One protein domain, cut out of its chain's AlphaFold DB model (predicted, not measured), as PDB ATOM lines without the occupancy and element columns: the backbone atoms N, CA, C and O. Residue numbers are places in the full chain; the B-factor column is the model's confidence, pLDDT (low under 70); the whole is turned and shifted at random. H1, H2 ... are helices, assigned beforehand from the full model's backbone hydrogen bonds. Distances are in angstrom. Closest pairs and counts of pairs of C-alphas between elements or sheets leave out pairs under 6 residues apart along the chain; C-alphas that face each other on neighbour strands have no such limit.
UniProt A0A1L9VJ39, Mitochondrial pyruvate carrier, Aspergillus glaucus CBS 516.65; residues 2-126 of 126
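Overview. This is residues 2 to 126 of the 126 residues of the protein "Mitochondrial pyruvate carrier" of Aspergillus glaucus CBS 516.65 (UniProt A0A1L9VJ39). A long, open chain of helices: H5 has H3 along part of its length and H4 folded against it as a helical hairpin, while H3 and H4 stay apart. At one end H2 and H1 lead away from H3, with residues 2 to 8 sticking out; at the other, H6 turns off H5 at a corner, and residues 110 to 126 stick out as an arm. The printed part has 125 residues with six named helices, H1 to H6 in order, and no named strand; the class is all helix. It is extended, with a radius of gyration of the C-alphas of 22.8 A, and spans 67 by 45 by 21 A.

Along the chain. H1, residues 2 to 13, begins at C-alpha 2 (-67.811, 197.951, -6.720) and is 16.3 A long. H2 is residues 16 to 21. H3, residues 24 to 42, is 26.6 A long. H4, residues 52 to 71, is 28.8 A long. H5, residues 77 to 102, is 35.9 A long. H6, residues 105 to 124, is 28.7 A long and ends at C-alpha 124 (-44.521, 140.577, -6.984).

Arrangement. H5 is the hub. H4 touches it, closest at the C-alphas of Met 66 and Phe 80, 4.8 A, at a shallow tilt of 24 degrees, opposite ways. H3 touches residues 78 to 90 of H5, closest at the C-alphas of Pro 36 and Asn 86, 4.7 A. H5 and H6 only just touch, with 3 pairs of C-alphas within 8 A, only at the corner. H1 and H2 likewise only just touch, only at the corner, with 3 such pairs. Every O i to N i+4 pair is within hydrogen-bond range in H1, H2, H4, H5 and H6; in H3, 11 of 15 are.

Size, cuts and confidence. The C-alphas of Ser 73 and Ala 126, the two farthest apart, are 70.1 A apart. The printed part has no cut, and no link is long. Residues 125 to 126 have pLDDT under 70.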
ATOM      1  N   ALA A   2     -66.894 197.540  -5.642       81.38
ATOM      2  CA  ALA A   2     -67.811 197.951  -6.720       81.38
ATOM      3  C   ALA A   2     -67.138 198.686  -7.904       81.38
ATOM      4  O   ALA A   2     -67.458 198.417  -9.059       81.38
ATOM      5  N   ALA A   3     -66.160 199.563  -7.643       86.94
ATOM      6  CA  ALA A   3     -65.433 200.280  -8.698       86.94
ATOM      7  C   ALA A   3     -64.583 199.346  -9.583       86.94
ATOM      8  O   ALA A   3     -64.546 199.512 -10.798       86.94
ATOM      9  N   ALA A   4     -63.965 198.321  -8.984       87.56
ATOM     10  CA  ALA A   4     -63.188 197.318  -9.709       87.56
ATOM     11  C   ALA A   4     -64.087 196.451 -10.606       87.56
ATOM     12  O   ALA A   4     -63.775 196.256 -11.777       87.56
ATOM     13  N   ILE A   5     -65.249 196.018 -10.098       87.56
ATOM     14  CA  ILE A   5     -66.251 195.275 -10.883       87.56
ATOM     15  C   ILE A   5     -66.741 196.117 -12.068       87.56
ATOM     16  O   ILE A   5     -66.816 195.622 -13.190       87.56
ATOM     17  N   LYS A   6     -67.025 197.406 -11.843       88.19
ATOM     18  CA  LYS A   6     -67.486 198.321 -12.896       88.19
ATOM     19  C   LYS A   6     -66.415 198.555 -13.969       88.19
ATOM     20  O   LYS A   6     -66.744 198.549 -15.152       88.19
ATOM     21  N   ALA A   7     -65.149 198.700 -13.574       90.25
ATOM     22  CA  ALA A   7     -64.024 198.856 -14.497       90.25
ATOM     23  C   ALA A   7     -63.771 197.590 -15.335       90.25
ATOM     24  O   ALA A   7     -63.561 197.685 -16.544       90.25
ATOM     25  N   ILE A   8     -63.849 196.406 -14.719       88.81
ATOM     26  CA  ILE A   8     -63.731 195.118 -15.420       88.81
ATOM     27  C   ILE A   8     -64.885 194.943 -16.411       88.81
ATOM     28  O   ILE A   8     -64.645 194.630 -17.575       88.81
ATOM     29  N   ASN A   9     -66.124 195.204 -15.986       89.12
ATOM     30  CA  ASN A   9     -67.295 195.072 -16.852       89.12
ATOM     31  C   ASN A   9     -67.217 196.040 -18.047       89.12
ATOM     32  O   ASN A   9     -67.411 195.627 -19.184       89.12
ATOM     33  N   ALA A  10     -66.807 197.294 -17.830       89.12
ATOM     34  CA  ALA A  10     -66.585 198.250 -18.918       89.12
ATOM     35  C   ALA A  10     -65.516 197.777 -19.922       89.12
ATOM     36  O   ALA A  10     -65.681 197.967 -21.126       89.12
ATOM     37  N   LYS A  11     -64.445 197.124 -19.446       89.25
ATOM     38  CA  LYS A  11     -63.383 196.569 -20.298       89.25
ATOM     39  C   LYS A  11     -63.824 195.320 -21.075       89.25
ATOM     40  O   LYS A  11     -63.356 195.106 -22.186       89.25
ATOM     41  N   ILE A  12     -64.718 194.508 -20.507       89.69
ATOM     42  CA  ILE A  12     -65.338 193.369 -21.202       89.69
ATOM     43  C   ILE A  12     -66.296 193.887 -22.281       89.69
ATOM     44  O   ILE A  12     -66.175 193.503 -23.439       89.69
ATOM     45  N   ARG A  13     -67.190 194.819 -21.922       89.00
ATOM     46  CA  ARG A  13     -68.190 195.405 -22.830       89.00
ATOM     47  C   ARG A  13     -67.584 196.220 -23.976       89.00
ATOM     48  O   ARG A  13     -68.225 196.369 -25.009       89.00
ATOM     49  N   SER A  14     -66.375 196.765 -23.818       92.19
ATOM     50  CA  SER A  14     -65.724 197.549 -24.878       92.19
ATOM     51  C   SER A  14     -65.161 196.694 -26.020       92.19
ATOM     52  O   SER A  14     -64.896 197.225 -27.099       92.19
ATOM     53  N   ASN A  15     -65.003 195.380 -25.826       93.44
ATOM     54  CA  ASN A  15     -64.543 194.452 -26.855       93.44
ATOM     55  C   ASN A  15     -65.682 193.512 -27.273       93.44
ATOM     56  O   ASN A  15     -66.156 192.718 -26.471       93.44
ATOM     57  N   LYS A  16     -66.068 193.541 -28.554       91.38
ATOM     58  CA  LYS A  16     -67.193 192.745 -29.082       91.38
ATOM     59  C   LYS A  16     -67.041 191.232 -28.872       91.38
ATOM     60  O   LYS A  16     -68.036 190.550 -28.657       91.38
ATOM     61  N   VAL A  17     -65.818 190.700 -28.937       92.06
ATOM     62  CA  VAL A  17     -65.558 189.264 -28.737       92.06
ATOM     63  C   VAL A  17     -65.705 188.903 -27.266       92.06
ATOM     64  O   VAL A  17     -66.378 187.930 -26.945       92.06
ATOM     65  N   LEU A  18     -65.113 189.697 -26.369       91.44
ATOM     66  CA  LEU A  18     -65.225 189.453 -24.929       91.44
ATOM     67  C   LEU A  18     -66.662 189.643 -24.440       91.44
ATOM     68  O   LEU A  18     -67.134 188.846 -23.637       91.44
ATOM     69  N   ASP A  19     -67.371 190.640 -24.964       91.75
ATOM     70  CA  ASP A  19     -68.784 190.854 -24.672       91.75
ATOM     71  C   ASP A  19     -69.638 189.652 -25.098       91.75
ATOM     72  O   ASP A  19     -70.436 189.151 -24.306       91.75
ATOM     73  N   TYR A  20     -69.414 189.119 -26.306       90.62
ATOM     74  CA  TYR A  20     -70.119 187.930 -26.779       90.62
ATOM     75  C   TYR A  20     -69.780 186.686 -25.949       90.62
ATOM     76  O   TYR A  20     -70.694 186.001 -25.492       90.62
ATOM     77  N   VAL A  21     -68.497 186.418 -25.687       92.81
ATOM     78  CA  VAL A  21     -68.050 185.265 -24.886       92.81
ATOM     79  C   VAL A  21     -68.567 185.340 -23.449       92.81
ATOM     80  O   VAL A  21     -68.925 184.316 -22.884       92.81
ATOM     81  N   CYS A  22     -68.659 186.525 -22.847       91.00
ATOM     82  CA  CYS A  22     -69.233 186.699 -21.508       91.00
ATOM     83  C   CYS A  22     -70.767 186.830 -21.511       91.00
ATOM     84  O   CYS A  22     -71.360 187.056 -20.454       91.00
ATOM     85  N   SER A  23     -71.424 186.693 -22.667       90.81
ATOM     86  CA  SER A  23     -72.882 186.756 -22.781       90.81
ATOM     87  C   SER A  23     -73.545 185.389 -22.607       90.81
ATOM     88  O   SER A  23     -72.967 184.329 -22.854       90.81
ATOM     89  N   THR A  24     -74.828 185.419 -22.260       88.31
ATOM     90  CA  THR A  24     -75.692 184.233 -22.238       88.31
ATOM     91  C   THR A  24     -75.912 183.632 -23.630       88.31
ATOM     92  O   THR A  24     -76.170 182.436 -23.735       88.31
ATOM     93  N   HIS A  25     -75.768 184.421 -24.701       86.12
ATOM     94  CA  HIS A  25     -75.934 183.952 -26.080       86.12
ATOM     95  C   HIS A  25     -74.809 183.023 -26.536       86.12
ATOM     96  O   HIS A  25     -75.056 182.151 -27.365       86.12
ATOM     97  N   PHE A  26     -73.604 183.174 -25.982       88.50
ATOM     98  CA  PHE A  26     -72.504 182.242 -26.222       88.50
ATOM     99  C   PHE A  26     -72.630 180.993 -25.345       88.50
ATOM    100  O   PHE A  26     -72.602 179.869 -25.846       88.50
ATOM    101  N   TRP A  27     -72.818 181.176 -24.034       86.69
ATOM    102  CA  TRP A  27     -72.814 180.050 -23.098       86.69
ATOM    103  C   TRP A  27     -74.059 179.169 -23.167       86.69
ATOM    104  O   TRP A  27     -73.956 177.996 -22.829       86.69
ATOM    105  N   GLY A  28     -75.204 179.675 -23.635       84.12
ATOM    106  CA  GLY A  28     -76.410 178.863 -23.832       84.12
ATOM    107  C   GLY A  28     -76.184 177.696 -24.807       84.12
ATOM    108  O   GLY A  28     -76.392 176.542 -24.443       84.12
ATOM    109  N   PRO A  29     -75.705 177.946 -26.038       82.81
ATOM    110  CA  PRO A  29     -75.322 176.878 -26.960       82.81
ATOM    111  C   PRO A  29     -74.184 175.982 -26.454       82.81
ATOM    112  O   PRO A  29     -74.223 174.772 -26.668       82.81
ATOM    113  N   VAL A  30     -73.182 176.549 -25.772       84.44
ATOM    114  CA  VAL A  30     -72.047 175.774 -25.241       84.44
ATOM    115  C   VAL A  30     -72.494 174.810 -24.139       84.44
ATOM    116  O   VAL A  30     -72.096 173.645 -24.149       84.44
ATOM    117  N   SER A  31     -73.353 175.249 -23.215       78.69
ATOM    118  CA  SER A  31     -73.862 174.392 -22.137       78.69
ATOM    119  C   SER A  31     -74.736 173.256 -22.669       78.69
ATOM    120  O   SER A  31     -74.674 172.147 -22.136       78.69
ATOM    121  N   ASN A  32     -75.455 173.489 -23.773       80.19
ATOM    122  CA  ASN A  32     -76.227 172.446 -24.443       80.19
ATOM    123  C   ASN A  32     -75.347 171.291 -24.940       80.19
ATOM    124  O   ASN A  32     -75.823 170.165 -24.942       80.19
ATOM    125  N   PHE A  33     -74.081 171.525 -25.314       80.62
ATOM    126  CA  PHE A  33     -73.155 170.462 -25.742       80.62
ATOM    127  C   PHE A  33     -72.197 169.971 -24.653       80.62
ATOM    128  O   PHE A  33     -71.768 168.820 -24.710       80.62
ATOM    129  N   GLY A  34     -71.903 170.783 -23.636       83.31
ATOM    130  CA  GLY A  34     -71.049 170.363 -22.523       83.31
ATOM    131  C   GLY A  34     -71.599 169.144 -21.774       83.31
ATOM    132  O   GLY A  34     -70.854 168.209 -21.484       83.31
ATOM    133  N   ILE A  35     -72.912 169.112 -21.519       82.94
ATOM    134  CA  ILE A  35     -73.561 168.000 -20.805       82.94
ATOM    135  C   ILE A  35     -73.545 166.695 -21.631       82.94
ATOM    136  O   ILE A  35     -73.099 165.680 -21.098       82.94
ATOM    137  N   PRO A  36     -73.948 166.675 -22.919       85.19
ATOM    138  CA  PRO A  36     -73.821 165.479 -23.751       85.19
ATOM    139  C   PRO A  36     -72.392 164.945 -23.865       85.19
ATOM    140  O   PRO A  36     -72.201 163.732 -23.855       85.19
ATOM    141  N   ILE A  37     -71.384 165.822 -23.944       87.44
ATOM    142  CA  ILE A  37     -69.976 165.394 -23.953       87.44
ATOM    143  C   ILE A  37     -69.634 164.674 -22.644       87.44
ATOM    144  O   ILE A  37     -69.049 163.593 -22.679       87.44
ATOM    145  N   ALA A  38     -70.045 165.224 -21.498       88.50
ATOM    146  CA  ALA A  38     -69.848 164.567 -20.208       88.50
ATOM    147  C   ALA A  38     -70.550 163.197 -20.142       88.50
ATOM    148  O   ALA A  38     -69.945 162.228 -19.689       88.50
ATOM    149  N   ALA A  39     -71.773 163.081 -20.672       88.00
ATOM    150  CA  ALA A  39     -72.498 161.808 -20.732       88.00
ATOM    151  C   ALA A  39     -71.768 160.753 -21.586       88.00
ATOM    152  O   ALA A  39     -71.714 159.579 -21.219       88.00
ATOM    153  N   VAL A  40     -71.149 161.166 -22.698       91.12
ATOM    154  CA  VAL A  40     -70.294 160.281 -23.507       91.12
ATOM    155  C   VAL A  40     -69.053 159.854 -22.721       91.12
ATOM    156  O   VAL A  40     -68.688 158.681 -22.736       91.12
ATOM    157  N   MET A  41     -68.411 160.765 -21.989       91.62
ATOM    158  CA  MET A  41     -67.260 160.410 -21.150       91.62
ATOM    159  C   MET A  41     -67.640 159.428 -20.032       91.62
ATOM    160  O   MET A  41     -66.868 158.523 -19.707       91.62
ATOM    161  N   ASP A  42     -68.850 159.539 -19.488       90.81
ATOM    162  CA  ASP A  42     -69.355 158.626 -18.465       90.81
ATOM    163  C   ASP A  42     -69.572 157.194 -18.983       90.81
ATOM    164  O   ASP A  42     -69.632 156.257 -18.183       90.81
ATOM    165  N   THR A  43     -69.618 156.957 -20.301       89.81
ATOM    166  CA  THR A  43     -69.664 155.584 -20.838       89.81
ATOM    167  C   THR A  43     -68.349 154.823 -20.651       89.81
ATOM    168  O   THR A  43     -68.325 153.617 -20.878       89.81
ATOM    169  N   GLN A  44     -67.264 155.498 -20.264       90.94
ATOM    170  CA  GLN A  44     -65.960 154.876 -20.001       90.94
ATOM    171  C   GLN A  44     -65.752 154.533 -18.521       90.94
ATOM    172  O   GLN A  44     -64.837 153.788 -18.178       90.94
ATOM    173  N   LYS A  45     -66.602 155.056 -17.629       90.62
ATOM    174  CA  LYS A  45     -66.536 154.766 -16.192       90.62
ATOM    175  C   LYS A  45     -67.047 153.365 -15.882       90.62
ATOM    176  O   LYS A  45     -67.746 152.768 -16.703       90.62
ATOM    177  N   ASP A  46     -66.712 152.855 -14.701       89.75
ATOM    178  CA  ASP A  46     -67.107 151.514 -14.273       89.75
ATOM    179  C   ASP A  46     -68.634 151.302 -14.384       89.75
ATOM    180  O   ASP A  46     -69.405 152.187 -14.006       89.75
ATOM    181  N   PRO A  47     -69.103 150.173 -14.943       89.12
ATOM    182  CA  PRO A  47     -70.533 149.899 -15.054       89.12
ATOM    183  C   PRO A  47     -71.262 149.726 -13.707       89.12
ATOM    184  O   PRO A  47     -72.482 149.896 -13.668       89.12
ATOM    185  N   GLU A  48     -70.556 149.440 -12.611       91.06
ATOM    186  CA  GLU A  48     -71.126 149.277 -11.267       91.06
ATOM    187  C   GLU A  48     -71.782 150.564 -10.744       91.06
ATOM    188  O   GLU A  48     -72.810 150.509 -10.072       91.06
ATOM    189  N   ILE A  49     -71.239 151.734 -11.103       91.88
ATOM    190  CA  ILE A  49     -71.763 153.032 -10.649       91.88
ATOM    191  C   ILE A  49     -72.962 153.532 -11.472       91.88
ATOM    192  O   ILE A  49     -73.490 154.611 -11.197       91.88
ATOM    193  N   ILE A  50     -73.389 152.792 -12.503       92.69
ATOM    194  CA  ILE A  50     -74.498 153.219 -13.360       92.69
ATOM    195  C   ILE A  50     -75.822 153.091 -12.595       92.69
ATOM    196  O   ILE A  50     -76.225 152.005 -12.184       92.69
ATOM    197  N   SER A  51     -76.545 154.207 -12.470       93.50
ATOM    198  CA  SER A  51     -77.899 154.233 -11.908       93.50
ATOM    199  C   SER A  51     -78.952 153.988 -12.990       93.50
ATOM    200  O   SER A  51     -79.218 154.855 -13.824       93.50
ATOM    201  N   GLY A  52     -79.609 152.825 -12.948       92.88
ATOM    202  CA  GLY A  52     -80.629 152.447 -13.933       92.88
ATOM    203  C   GLY A  52     -81.822 153.412 -14.003       92.88
ATOM    204  O   GLY A  52     -82.298 153.720 -15.097       92.88
ATOM    205  N   THR A  53     -82.280 153.954 -12.867       95.50
ATOM    206  CA  THR A  53     -83.407 154.906 -12.834       95.50
ATOM    207  C   THR A  53     -83.044 156.237 -13.485       95.50
ATOM    208  O   THR A  53     -83.821 156.762 -14.282       95.50
ATOM    209  N   MET A  54     -81.845 156.757 -13.210       94.50
ATOM    210  CA  MET A  54     -81.342 157.981 -13.834       94.50
ATOM    211  C   MET A  54     -81.122 157.790 -15.338       94.50
ATOM    212  O   MET A  54     -81.545 158.630 -16.135       94.50
ATOM    213  N   THR A  55     -80.516 156.673 -15.747       95.38
ATOM    214  CA  THR A  55     -80.300 156.350 -17.162       95.38
ATOM    215  C   THR A  55     -81.619 156.216 -17.923       95.38
ATOM    216  O   THR A  55     -81.759 156.787 -19.009       95.38
ATOM    217  N   GLY A  56     -82.613 155.540 -17.339       96.12
ATOM    218  CA  GLY A  56     -83.954 155.432 -17.912       96.12
ATOM    219  C   GLY A  56     -84.645 156.793 -18.033       96.12
ATOM    220  O   GLY A  56     -85.123 157.151 -19.112       96.12
ATOM    221  N   ALA A  57     -84.627 157.591 -16.961       96.94
ATOM    222  CA  ALA A  57     -85.218 158.927 -16.950       96.94
ATOM    223  C   ALA A  57     -84.597 159.840 -18.018       96.94
ATOM    224  O   ALA A  57     -85.324 160.476 -18.781       96.94
ATOM    225  N   LEU A  58     -83.265 159.864 -18.127       95.19
ATOM    226  CA  LEU A  58     -82.563 160.694 -19.109       95.19
ATOM    227  C   LEU A  58     -82.775 160.222 -20.553       95.19
ATOM    228  O   LEU A  58     -82.835 161.056 -21.456       95.19
ATOM    229  N   THR A  59     -82.945 158.918 -20.774       96.69
ATOM    230  CA  THR A  59     -83.312 158.369 -22.089       96.69
ATOM    231  C   THR A  59     -84.680 158.893 -22.539       96.69
ATOM    232  O   THR A  59     -84.802 159.449 -23.634       96.69
ATOM    233  N   VAL A  60     -85.705 158.790 -21.682       97.75
ATOM    234  CA  VAL A  60     -87.068 159.272 -21.989       97.75
ATOM    235  C   VAL A  60     -87.103 160.794 -22.137       97.75
ATOM    236  O   VAL A  60     -87.714 161.321 -23.073       97.75
ATOM    237  N   TYR A  61     -86.408 161.500 -21.244       95.81
ATOM    238  CA  TYR A  61     -86.225 162.945 -21.313       95.81
ATOM    239  C   TYR A  61     -85.646 163.355 -22.673       95.81
ATOM    240  O   TYR A  61     -86.273 164.128 -23.397       95.81
ATOM    241  N   SER A  62     -84.517 162.776 -23.089       96.12
ATOM    242  CA  SER A  62     -83.908 163.096 -24.383       96.12
ATOM    243  C   SER A  62     -84.823 162.805 -25.572       96.12
ATOM    244  O   SER A  62     -84.920 163.641 -26.467       96.12
ATOM    245  N   ALA A  63     -85.519 161.666 -25.586       97.56
ATOM    246  CA  ALA A  63     -86.438 161.334 -26.675       97.56
ATOM    247  C   ALA A  63     -87.569 162.371 -26.809       97.56
ATOM    248  O   ALA A  63     -87.899 162.814 -27.912       97.56
ATOM    249  N   THR A  64     -88.114 162.812 -25.672       97.75
ATOM    250  CA  THR A  64     -89.159 163.844 -25.620       97.75
ATOM    251  C   THR A  64     -88.649 165.168 -26.184       97.75
ATOM    252  O   THR A  64     -89.297 165.778 -27.039       97.75
ATOM    253  N   PHE A  65     -87.454 165.595 -25.771       95.81
ATOM    254  CA  PHE A  65     -86.869 166.851 -26.236       95.81
ATOM    255  C   PHE A  65     -86.414 166.809 -27.697       95.81
ATOM    256  O   PHE A  65     -86.549 167.811 -28.397       95.81
ATOM    257  N   MET A  66     -85.961 165.659 -28.203       97.06
ATOM    258  CA  MET A  66     -85.718 165.469 -29.636       97.06
ATOM    259  C   MET A  66     -87.001 165.662 -30.448       97.06
ATOM    260  O   MET A  66     -86.988 166.363 -31.462       97.06
ATOM    261  N   ARG A  67     -88.130 165.093 -29.997       97.81
ATOM    262  CA  ARG A  67     -89.421 165.294 -30.670       97.81
ATOM    263  C   ARG A  67     -89.847 166.759 -30.638       97.81
ATOM    264  O   ARG A  67     -90.276 167.274 -31.671       97.81
ATOM    265  N   TYR A  68     -89.714 167.409 -29.482       97.12
ATOM    266  CA  TYR A  68     -90.012 168.831 -29.304       97.12
ATOM    267  C   TYR A  68     -89.164 169.714 -30.230       97.12
ATOM    268  O   TYR A  68     -89.710 170.558 -30.936       97.12
ATOM    269  N   ALA A  69     -87.855 169.467 -30.309       95.94
ATOM    270  CA  ALA A  69     -86.920 170.239 -31.125       95.94
ATOM    271  C   ALA A  69     -87.277 170.251 -32.623       95.94
ATOM    272  O   ALA A  69     -87.050 171.253 -33.302       95.94
ATOM    273  N   LEU A  70     -87.869 169.163 -33.126       97.50
ATOM    274  CA  LEU A  70     -88.359 169.061 -34.504       97.50
ATOM    275  C   LEU A  70     -89.803 169.561 -34.685       97.50
ATOM    276  O   LEU A  70     -90.230 169.771 -35.815       97.50
ATOM    277  N   ALA A  71     -90.576 169.695 -33.605       97.31
ATOM    278  CA  ALA A  71     -91.975 170.124 -33.651       97.31
ATOM    279  C   ALA A  71     -92.148 171.651 -33.559       97.31
ATOM    280  O   ALA A  71     -93.156 172.177 -34.025       97.31
ATOM    281  N   VAL A  72     -91.194 172.362 -32.952       95.94
ATOM    282  CA  VAL A  72     -91.216 173.829 -32.866       95.94
ATOM    283  C   VAL A  72     -90.918 174.483 -34.220       95.94
ATOM    284  O   VAL A  72     -90.193 173.924 -35.039       95.94
ATOM    285  N   SER A  73     -91.477 175.676 -34.463       96.31
ATOM    286  CA  SER A  73     -91.223 176.474 -35.671       96.31
ATOM    287  C   SER A  73     -90.578 177.822 -35.324       96.31
ATOM    288  O   SER A  73     -91.180 178.586 -34.568       96.31
ATOM    289  N   PRO A  74     -89.398 178.147 -35.888       95.19
ATOM    290  CA  PRO A  74     -88.548 177.279 -36.717       95.19
ATOM    291  C   PRO A  74     -87.958 176.098 -35.918       95.19
ATOM    292  O   PRO A  74     -87.797 176.185 -34.701       95.19
ATOM    293  N   ALA A  75     -87.631 174.998 -36.607       96.00
ATOM    294  CA  ALA A  75     -87.060 173.804 -35.980       96.00
ATOM    295  C   ALA A  75     -85.699 174.101 -35.329       96.00
ATOM    296  O   ALA A  75     -84.871 174.832 -35.880       96.00
ATOM    297  N   ASN A  76     -85.447 173.502 -34.162       93.75
ATOM    298  CA  ASN A  76     -84.233 173.737 -33.384       93.75
ATOM    299  C   ASN A  76     -83.258 172.554 -33.488       93.75
ATOM    300  O   ASN A  76     -83.222 171.666 -32.636       93.75
ATOM    301  N   TYR A  77     -82.423 172.561 -34.528       92.56
ATOM    302  CA  TYR A  77     -81.452 171.489 -34.772       92.56
ATOM    303  C   TYR A  77     -80.337 171.399 -33.725       92.56
ATOM    304  O   TYR A  77     -79.816 170.313 -33.488       92.56
ATOM    305  N   LEU A  78     -79.987 172.513 -33.073       90.75
ATOM    306  CA  LEU A  78     -78.978 172.522 -32.012       90.75
ATOM    307  C   LEU A  78     -79.464 171.715 -30.800       90.75
ATOM    308  O   LEU A  78     -78.747 170.850 -30.296       90.75
ATOM    309  N   LEU A  79     -80.706 171.969 -30.376       91.12
ATOM    310  CA  LEU A  79     -81.361 171.233 -29.296       91.12
ATOM    311  C   LEU A  79     -81.559 169.762 -29.680       91.12
ATOM    312  O   LEU A  79     -81.281 168.868 -28.887       91.12
ATOM    313  N   PHE A  80     -81.978 169.490 -30.919       94.56
ATOM    314  CA  PHE A  80     -82.092 168.116 -31.406       94.56
ATOM    315  C   PHE A  80     -80.752 167.371 -31.318       94.56
ATOM    316  O   PHE A  80     -80.695 166.274 -30.763       94.56
ATOM    317  N   GLY A  81     -79.672 167.980 -31.815       93.50
ATOM    318  CA  GLY A  81     -78.336 167.390 -31.801       93.50
ATOM    319  C   GLY A  81     -77.845 167.082 -30.389       93.50
ATOM    320  O   GLY A  81     -77.338 165.986 -30.149       93.50
ATOM    321  N   CYS A  82     -78.046 167.992 -29.430       93.94
ATOM    322  CA  CYS A  82     -77.600 167.744 -28.061       93.94
ATOM    323  C   CYS A  82     -78.344 166.572 -27.406       93.94
ATOM    324  O   CYS A  82     -77.720 165.696 -26.801       93.94
ATOM    325  N   HIS A  83     -79.665 166.500 -27.584       95.31
ATOM    326  CA  HIS A  83     -80.459 165.422 -27.009       95.31
ATOM    327  C   HIS A  83     -80.245 164.093 -27.721       95.31
ATOM    328  O   HIS A  83     -80.325 163.067 -27.050       95.31
ATOM    329  N   LEU A  84     -79.903 164.100 -29.013       95.75
ATOM    330  CA  LEU A  84     -79.519 162.900 -29.754       95.75
ATOM    331  C   LEU A  84     -78.213 162.299 -29.224       95.75
ATOM    332  O   LEU A  84     -78.141 161.090 -28.990       95.75
ATOM    333  N   VAL A  85     -77.194 163.133 -28.993       94.94
ATOM    334  CA  VAL A  85     -75.927 162.676 -28.400       94.94
ATOM    335  C   VAL A  85     -76.172 162.139 -26.991       94.94
ATOM    336  O   VAL A  85     -75.755 161.022 -26.687       94.94
ATOM    337  N   ASN A  86     -76.923 162.870 -26.158       95.12
ATOM    338  CA  ASN A  86     -77.265 162.405 -24.814       95.12
ATOM    339  C   ASN A  86     -78.083 161.103 -24.846       95.12
ATOM    340  O   ASN A  86     -77.774 160.177 -24.112       95.12
ATOM    341  N   PHE A  87     -79.083 160.985 -25.725       96.50
ATOM    342  CA  PHE A  87     -79.875 159.760 -25.883       96.50
ATOM    343  C   PHE A  87     -78.984 158.567 -26.224       96.50
ATOM    344  O   PHE A  87     -79.107 157.511 -25.614       96.50
ATOM    345  N   SER A  88     -78.057 158.749 -27.164       96.50
ATOM    346  CA  SER A  88     -77.130 157.699 -27.596       96.50
ATOM    347  C   SER A  88     -76.202 157.260 -26.458       96.50
ATOM    348  O   SER A  88     -75.999 156.061 -26.245       96.50
ATOM    349  N   ALA A  89     -75.686 158.218 -25.679       95.88
ATOM    350  CA  ALA A  89     -74.877 157.937 -24.498       95.88
ATOM    351  C   ALA A  89     -75.681 157.179 -23.427       95.88
ATOM    352  O   ALA A  89     -75.235 156.135 -22.954       95.88
ATOM    353  N   GLN A  90     -76.900 157.630 -23.116       96.31
ATOM    354  CA  GLN A  90     -77.755 156.987 -22.115       96.31
ATOM    355  C   GLN A  90     -78.256 155.612 -22.563       96.31
ATOM    356  O   GLN A  90     -78.302 154.699 -21.747       96.31
ATOM    357  N   ALA A  91     -78.554 155.413 -23.847       96.75
ATOM    358  CA  ALA A  91     -78.881 154.098 -24.392       96.75
ATOM    359  C   ALA A  91     -77.692 153.132 -24.256       96.75
ATOM    360  O   ALA A  91     -77.860 151.992 -23.821       96.75
ATOM    361  N   THR A  92     -76.476 153.612 -24.535       96.12
ATOM    362  CA  THR A  92     -75.240 152.844 -24.325       96.12
ATOM    363  C   THR A  92     -75.042 152.511 -22.847       96.12
ATOM    364  O   THR A  92     -74.781 151.359 -22.505       96.12
ATOM    365  N   GLN A  93     -75.206 153.480 -21.942       95.50
ATOM    366  CA  GLN A  93     -75.150 153.222 -20.500       95.50
ATOM    367  C   GLN A  93     -76.241 152.251 -20.041       95.50
ATOM    368  O   GLN A  93     -75.966 151.396 -19.207       95.50
ATOM    369  N   GLY A  94     -77.442 152.330 -20.612       95.81
ATOM    370  CA  GLY A  94     -78.546 151.418 -20.323       95.81
ATOM    371  C   GLY A  94     -78.203 149.987 -20.722       95.81
ATOM    372  O   GLY A  94     -78.385 149.069 -19.926       95.81
ATOM    373  N   TYR A  95     -77.606 149.799 -21.900       96.00
ATOM    374  CA  TYR A  95     -77.076 148.500 -22.310       96.00
ATOM    375  C   TYR A  95     -75.996 147.997 -21.345       96.00
ATOM    376  O   TYR A  95     -76.061 146.857 -20.891       96.00
ATOM    377  N   ARG A  96     -75.025 148.846 -20.979       95.62
ATOM    378  CA  ARG A  96     -73.961 148.483 -20.026       95.62
ATOM    379  C   ARG A  96     -74.525 148.099 -18.658       95.62
ATOM    380  O   ARG A  96     -74.064 147.121 -18.078       95.62
ATOM    381  N   TYR A  97     -75.532 148.827 -18.180       95.69
ATOM    382  CA  TYR A  97     -76.245 148.541 -16.938       95.69
ATOM    383  C   TYR A  97     -76.942 147.181 -16.994       95.69
ATOM    384  O   TYR A  97     -76.757 146.361 -16.098       95.69
ATOM    385  N   LEU A  98     -77.704 146.913 -18.061       95.94
ATOM    386  CA  LEU A  98     -78.380 145.627 -18.244       95.94
ATOM    387  C   LEU A  98     -77.376 144.480 -18.338       95.94
ATOM    388  O   LEU A  98     -77.550 143.465 -17.670       95.94
ATOM    389  N   ASN A  99     -76.298 144.669 -19.095       95.81
ATOM    390  CA  ASN A  99     -75.253 143.670 -19.222       95.81
ATOM    391  C   ASN A  99     -74.599 143.352 -17.874       95.81
ATOM    392  O   ASN A  99     -74.428 142.186 -17.527       95.81
ATOM    393  N   TYR A 100     -74.267 144.386 -17.101       95.19
ATOM    394  CA  TYR A 100     -73.615 144.232 -15.807       95.19
ATOM    395  C   TYR A 100     -74.532 143.577 -14.770       95.19
ATOM    396  O   TYR A 100     -74.144 142.583 -14.166       95.19
ATOM    397  N   TRP A 101     -75.747 144.096 -14.585       93.62
ATOM    398  CA  TRP A 101     -76.629 143.675 -13.492       93.62
ATOM    399  C   TRP A 101     -77.559 142.508 -13.832       93.62
ATOM    400  O   TRP A 101     -77.998 141.820 -12.918       93.62
ATOM    401  N   ASN A 102     -77.880 142.286 -15.113       93.31
ATOM    402  CA  ASN A 102     -78.906 141.316 -15.519       93.31
ATOM    403  C   ASN A 102     -78.406 140.222 -16.477       93.31
ATOM    404  O   ASN A 102     -79.058 139.184 -16.568       93.31
ATOM    405  N   TRP A 103     -77.287 140.412 -17.188       95.44
ATOM    406  CA  TRP A 103     -76.788 139.440 -18.183       95.44
ATOM    407  C   TRP A 103     -75.421 138.828 -17.854       95.44
ATOM    408  O   TRP A 103     -74.714 138.370 -18.747       95.44
ATOM    409  N   GLY A 104     -75.036 138.786 -16.578       91.69
ATOM    410  CA  GLY A 104     -73.829 138.069 -16.147       91.69
ATOM    411  C   GLY A 104     -72.514 138.847 -16.313       91.69
ATOM    412  O   GLY A 104     -71.426 138.301 -16.112       91.69
ATOM    413  N   GLY A 105     -72.577 140.118 -16.724       92.94
ATOM    414  CA  GLY A 105     -71.394 140.948 -16.947       92.94
ATOM    415  C   GLY A 105     -70.635 141.275 -15.660       92.94
ATOM    416  O   GLY A 105     -69.413 141.433 -15.698       92.94
ATOM    417  N   ARG A 106     -71.327 141.345 -14.518       92.25
ATOM    418  CA  ARG A 106     -70.710 141.561 -13.205       92.25
ATOM    419  C   ARG A 106     -69.829 140.387 -12.801       92.25
ATOM    420  O   ARG A 106     -68.686 140.586 -12.402       92.25
ATOM    421  N   GLU A 107     -70.330 139.171 -12.950       92.94
ATOM    422  CA  GLU A 107     -69.635 137.925 -12.638       92.94
ATOM    423  C   GLU A 107     -68.391 137.778 -13.515       92.94
ATOM    424  O   GLU A 107     -67.305 137.495 -13.007       92.94
ATOM    425  N   ALA A 108     -68.521 138.067 -14.814       90.88
ATOM    426  CA  ALA A 108     -67.394 138.090 -15.739       90.88
ATOM    427  C   ALA A 108     -66.329 139.130 -15.338       90.88
ATOM    428  O   ALA A 108     -65.133 138.836 -15.380       90.88
ATOM    429  N   GLN A 109     -66.743 140.329 -14.907       90.12
ATOM    430  CA  GLN A 109     -65.814 141.371 -14.456       90.12
ATOM    431  C   GLN A 109     -65.101 140.980 -13.153       90.12
ATOM    432  O   GLN A 109     -63.889 141.170 -13.039       90.12
ATOM    433  N   LEU A 110     -65.823 140.411 -12.183       89.81
ATOM    434  CA  LEU A 110     -65.251 139.934 -10.919       89.81
ATOM    435  C   LEU A 110     -64.255 138.791 -11.152       89.81
ATOM    436  O   LEU A 110     -63.162 138.810 -10.583       89.81
ATOM    437  N   ALA A 111     -64.588 137.841 -12.030       91.38
ATOM    438  CA  ALA A 111     -63.680 136.769 -12.426       91.38
ATOM    439  C   ALA A 111     -62.405 137.322 -13.087       91.38
ATOM    440  O   ALA A 111     -61.298 136.930 -12.719       91.38
ATOM    441  N   ALA A 112     -62.542 138.281 -14.009       89.44
ATOM    442  CA  ALA A 112     -61.401 138.918 -14.668       89.44
ATOM    443  C   ALA A 112     -60.494 139.678 -13.683       89.44
ATOM    444  O   ALA A 112     -59.271 139.549 -13.762       89.44
ATOM    445  N   ARG A 113     -61.075 140.417 -12.725       87.25
ATOM    446  CA  ARG A 113     -60.320 141.097 -11.657       87.25
ATOM    447  C   ARG A 113     -59.557 140.103 -10.781       87.25
ATOM    448  O   ARG A 113     -58.375 140.308 -10.534       87.25
ATOM    449  N   GLY A 114     -60.194 139.001 -10.375       86.12
ATOM    450  CA  GLY A 114     -59.539 137.954  -9.583       86.12
ATOM    451  C   GLY A 114     -58.335 137.328 -10.296       86.12
ATOM    452  O   GLY A 114     -57.293 137.112  -9.679       86.12
ATOM    453  N   VAL A 115     -58.437 137.103 -11.612       86.69
ATOM    454  CA  VAL A 115     -57.315 136.621 -12.436       86.69
ATOM    455  C   VAL A 115     -56.181 137.650 -12.513       86.69
ATOM    456  O   VAL A 115     -55.015 137.260 -12.465       86.69
ATOM    457  N   GLN A 116     -56.489 138.948 -12.622       84.69
ATOM    458  CA  GLN A 116     -55.472 140.007 -12.632       84.69
ATOM    459  C   GLN A 116     -54.713 140.086 -11.306       84.69
ATOM    460  O   GLN A 116     -53.487 140.003 -11.313       84.69
ATOM    461  N   THR A 117     -55.422 140.128 -10.177       84.88
ATOM    462  CA  THR A 117     -54.795 140.161  -8.846       84.88
ATOM    463  C   THR A 117     -53.910 138.937  -8.597       84.88
ATOM    464  O   THR A 117     -52.832 139.057  -8.022       84.88
ATOM    465  N   GLY A 118     -54.321 137.752  -9.067       82.50
ATOM    466  CA  GLY A 118     -53.500 136.541  -8.968       82.50
ATOM    467  C   GLY A 118     -52.196 136.615  -9.774       82.50
ATOM    468  O   GLY A 118     -51.155 136.159  -9.300       82.50
ATOM    469  N   LYS A 119     -52.226 137.218 -10.970       83.94
ATOM    470  CA  LYS A 119     -51.020 137.436 -11.789       83.94
ATOM    471  C   LYS A 119     -50.071 138.439 -11.138       83.94
ATOM    472  O   LYS A 119     -48.896 138.126 -10.985       83.94
ATOM    473  N   GLU A 120     -50.590 139.573 -10.676       81.94
ATOM    474  CA  GLU A 120     -49.799 140.608  -9.995       81.94
ATOM    475  C   GLU A 120     -49.131 140.075  -8.717       81.94
ATOM    476  O   GLU A 120     -47.960 140.346  -8.467       81.94
ATOM    477  N   ALA A 121     -49.835 139.252  -7.931       78.19
ATOM    478  CA  ALA A 121     -49.265 138.619  -6.741       78.19
ATOM    479  C   ALA A 121     -48.149 137.610  -7.074       78.19
ATOM    480  O   ALA A 121     -47.207 137.456  -6.300       78.19
ATOM    481  N   THR A 122     -48.246 136.932  -8.222       79.88
ATOM    482  CA  THR A 122     -47.215 135.993  -8.691       79.88
ATOM    483  C   THR A 122     -45.974 136.738  -9.188       79.88
ATOM    484  O   THR A 122     -44.860 136.302  -8.923       79.88
ATOM    485  N   GLU A 123     -46.156 137.878  -9.858       75.19
ATOM    486  CA  GLU A 123     -45.066 138.740 -10.337       75.19
ATOM    487  C   GLU A 123     -44.373 139.511  -9.203       75.19
ATOM    488  O   GLU A 123     -43.170 139.724  -9.267       75.19
ATOM    489  N   ALA A 124     -45.098 139.904  -8.152       72.12
ATOM    490  CA  ALA A 124     -44.521 140.577  -6.984       72.12
ATOM    491  C   ALA A 124     -43.806 139.621  -6.008       72.12
ATOM    492  O   ALA A 124     -43.047 140.073  -5.150       72.12
ATOM    493  N   GLY A 125     -44.090 138.317  -6.092       66.00
ATOM    494  CA  GLY A 125     -43.457 137.271  -5.287       66.00
ATOM    495  C   GLY A 125     -42.274 136.565  -5.964       66.00
ATOM    496  O   GLY A 125     -41.652 135.719  -5.319       66.00
ATOM    497  N   ALA A 126     -41.993 136.881  -7.233       52.88
ATOM    498  CA  ALA A 126     -40.871 136.376  -8.029       52.88
ATOM    499  C   ALA A 126     -39.740 137.412  -8.110       52.88
ATOM    500  O   ALA A 126     -38.566 136.978  -8.158       52.88
TER     501      ALA A 126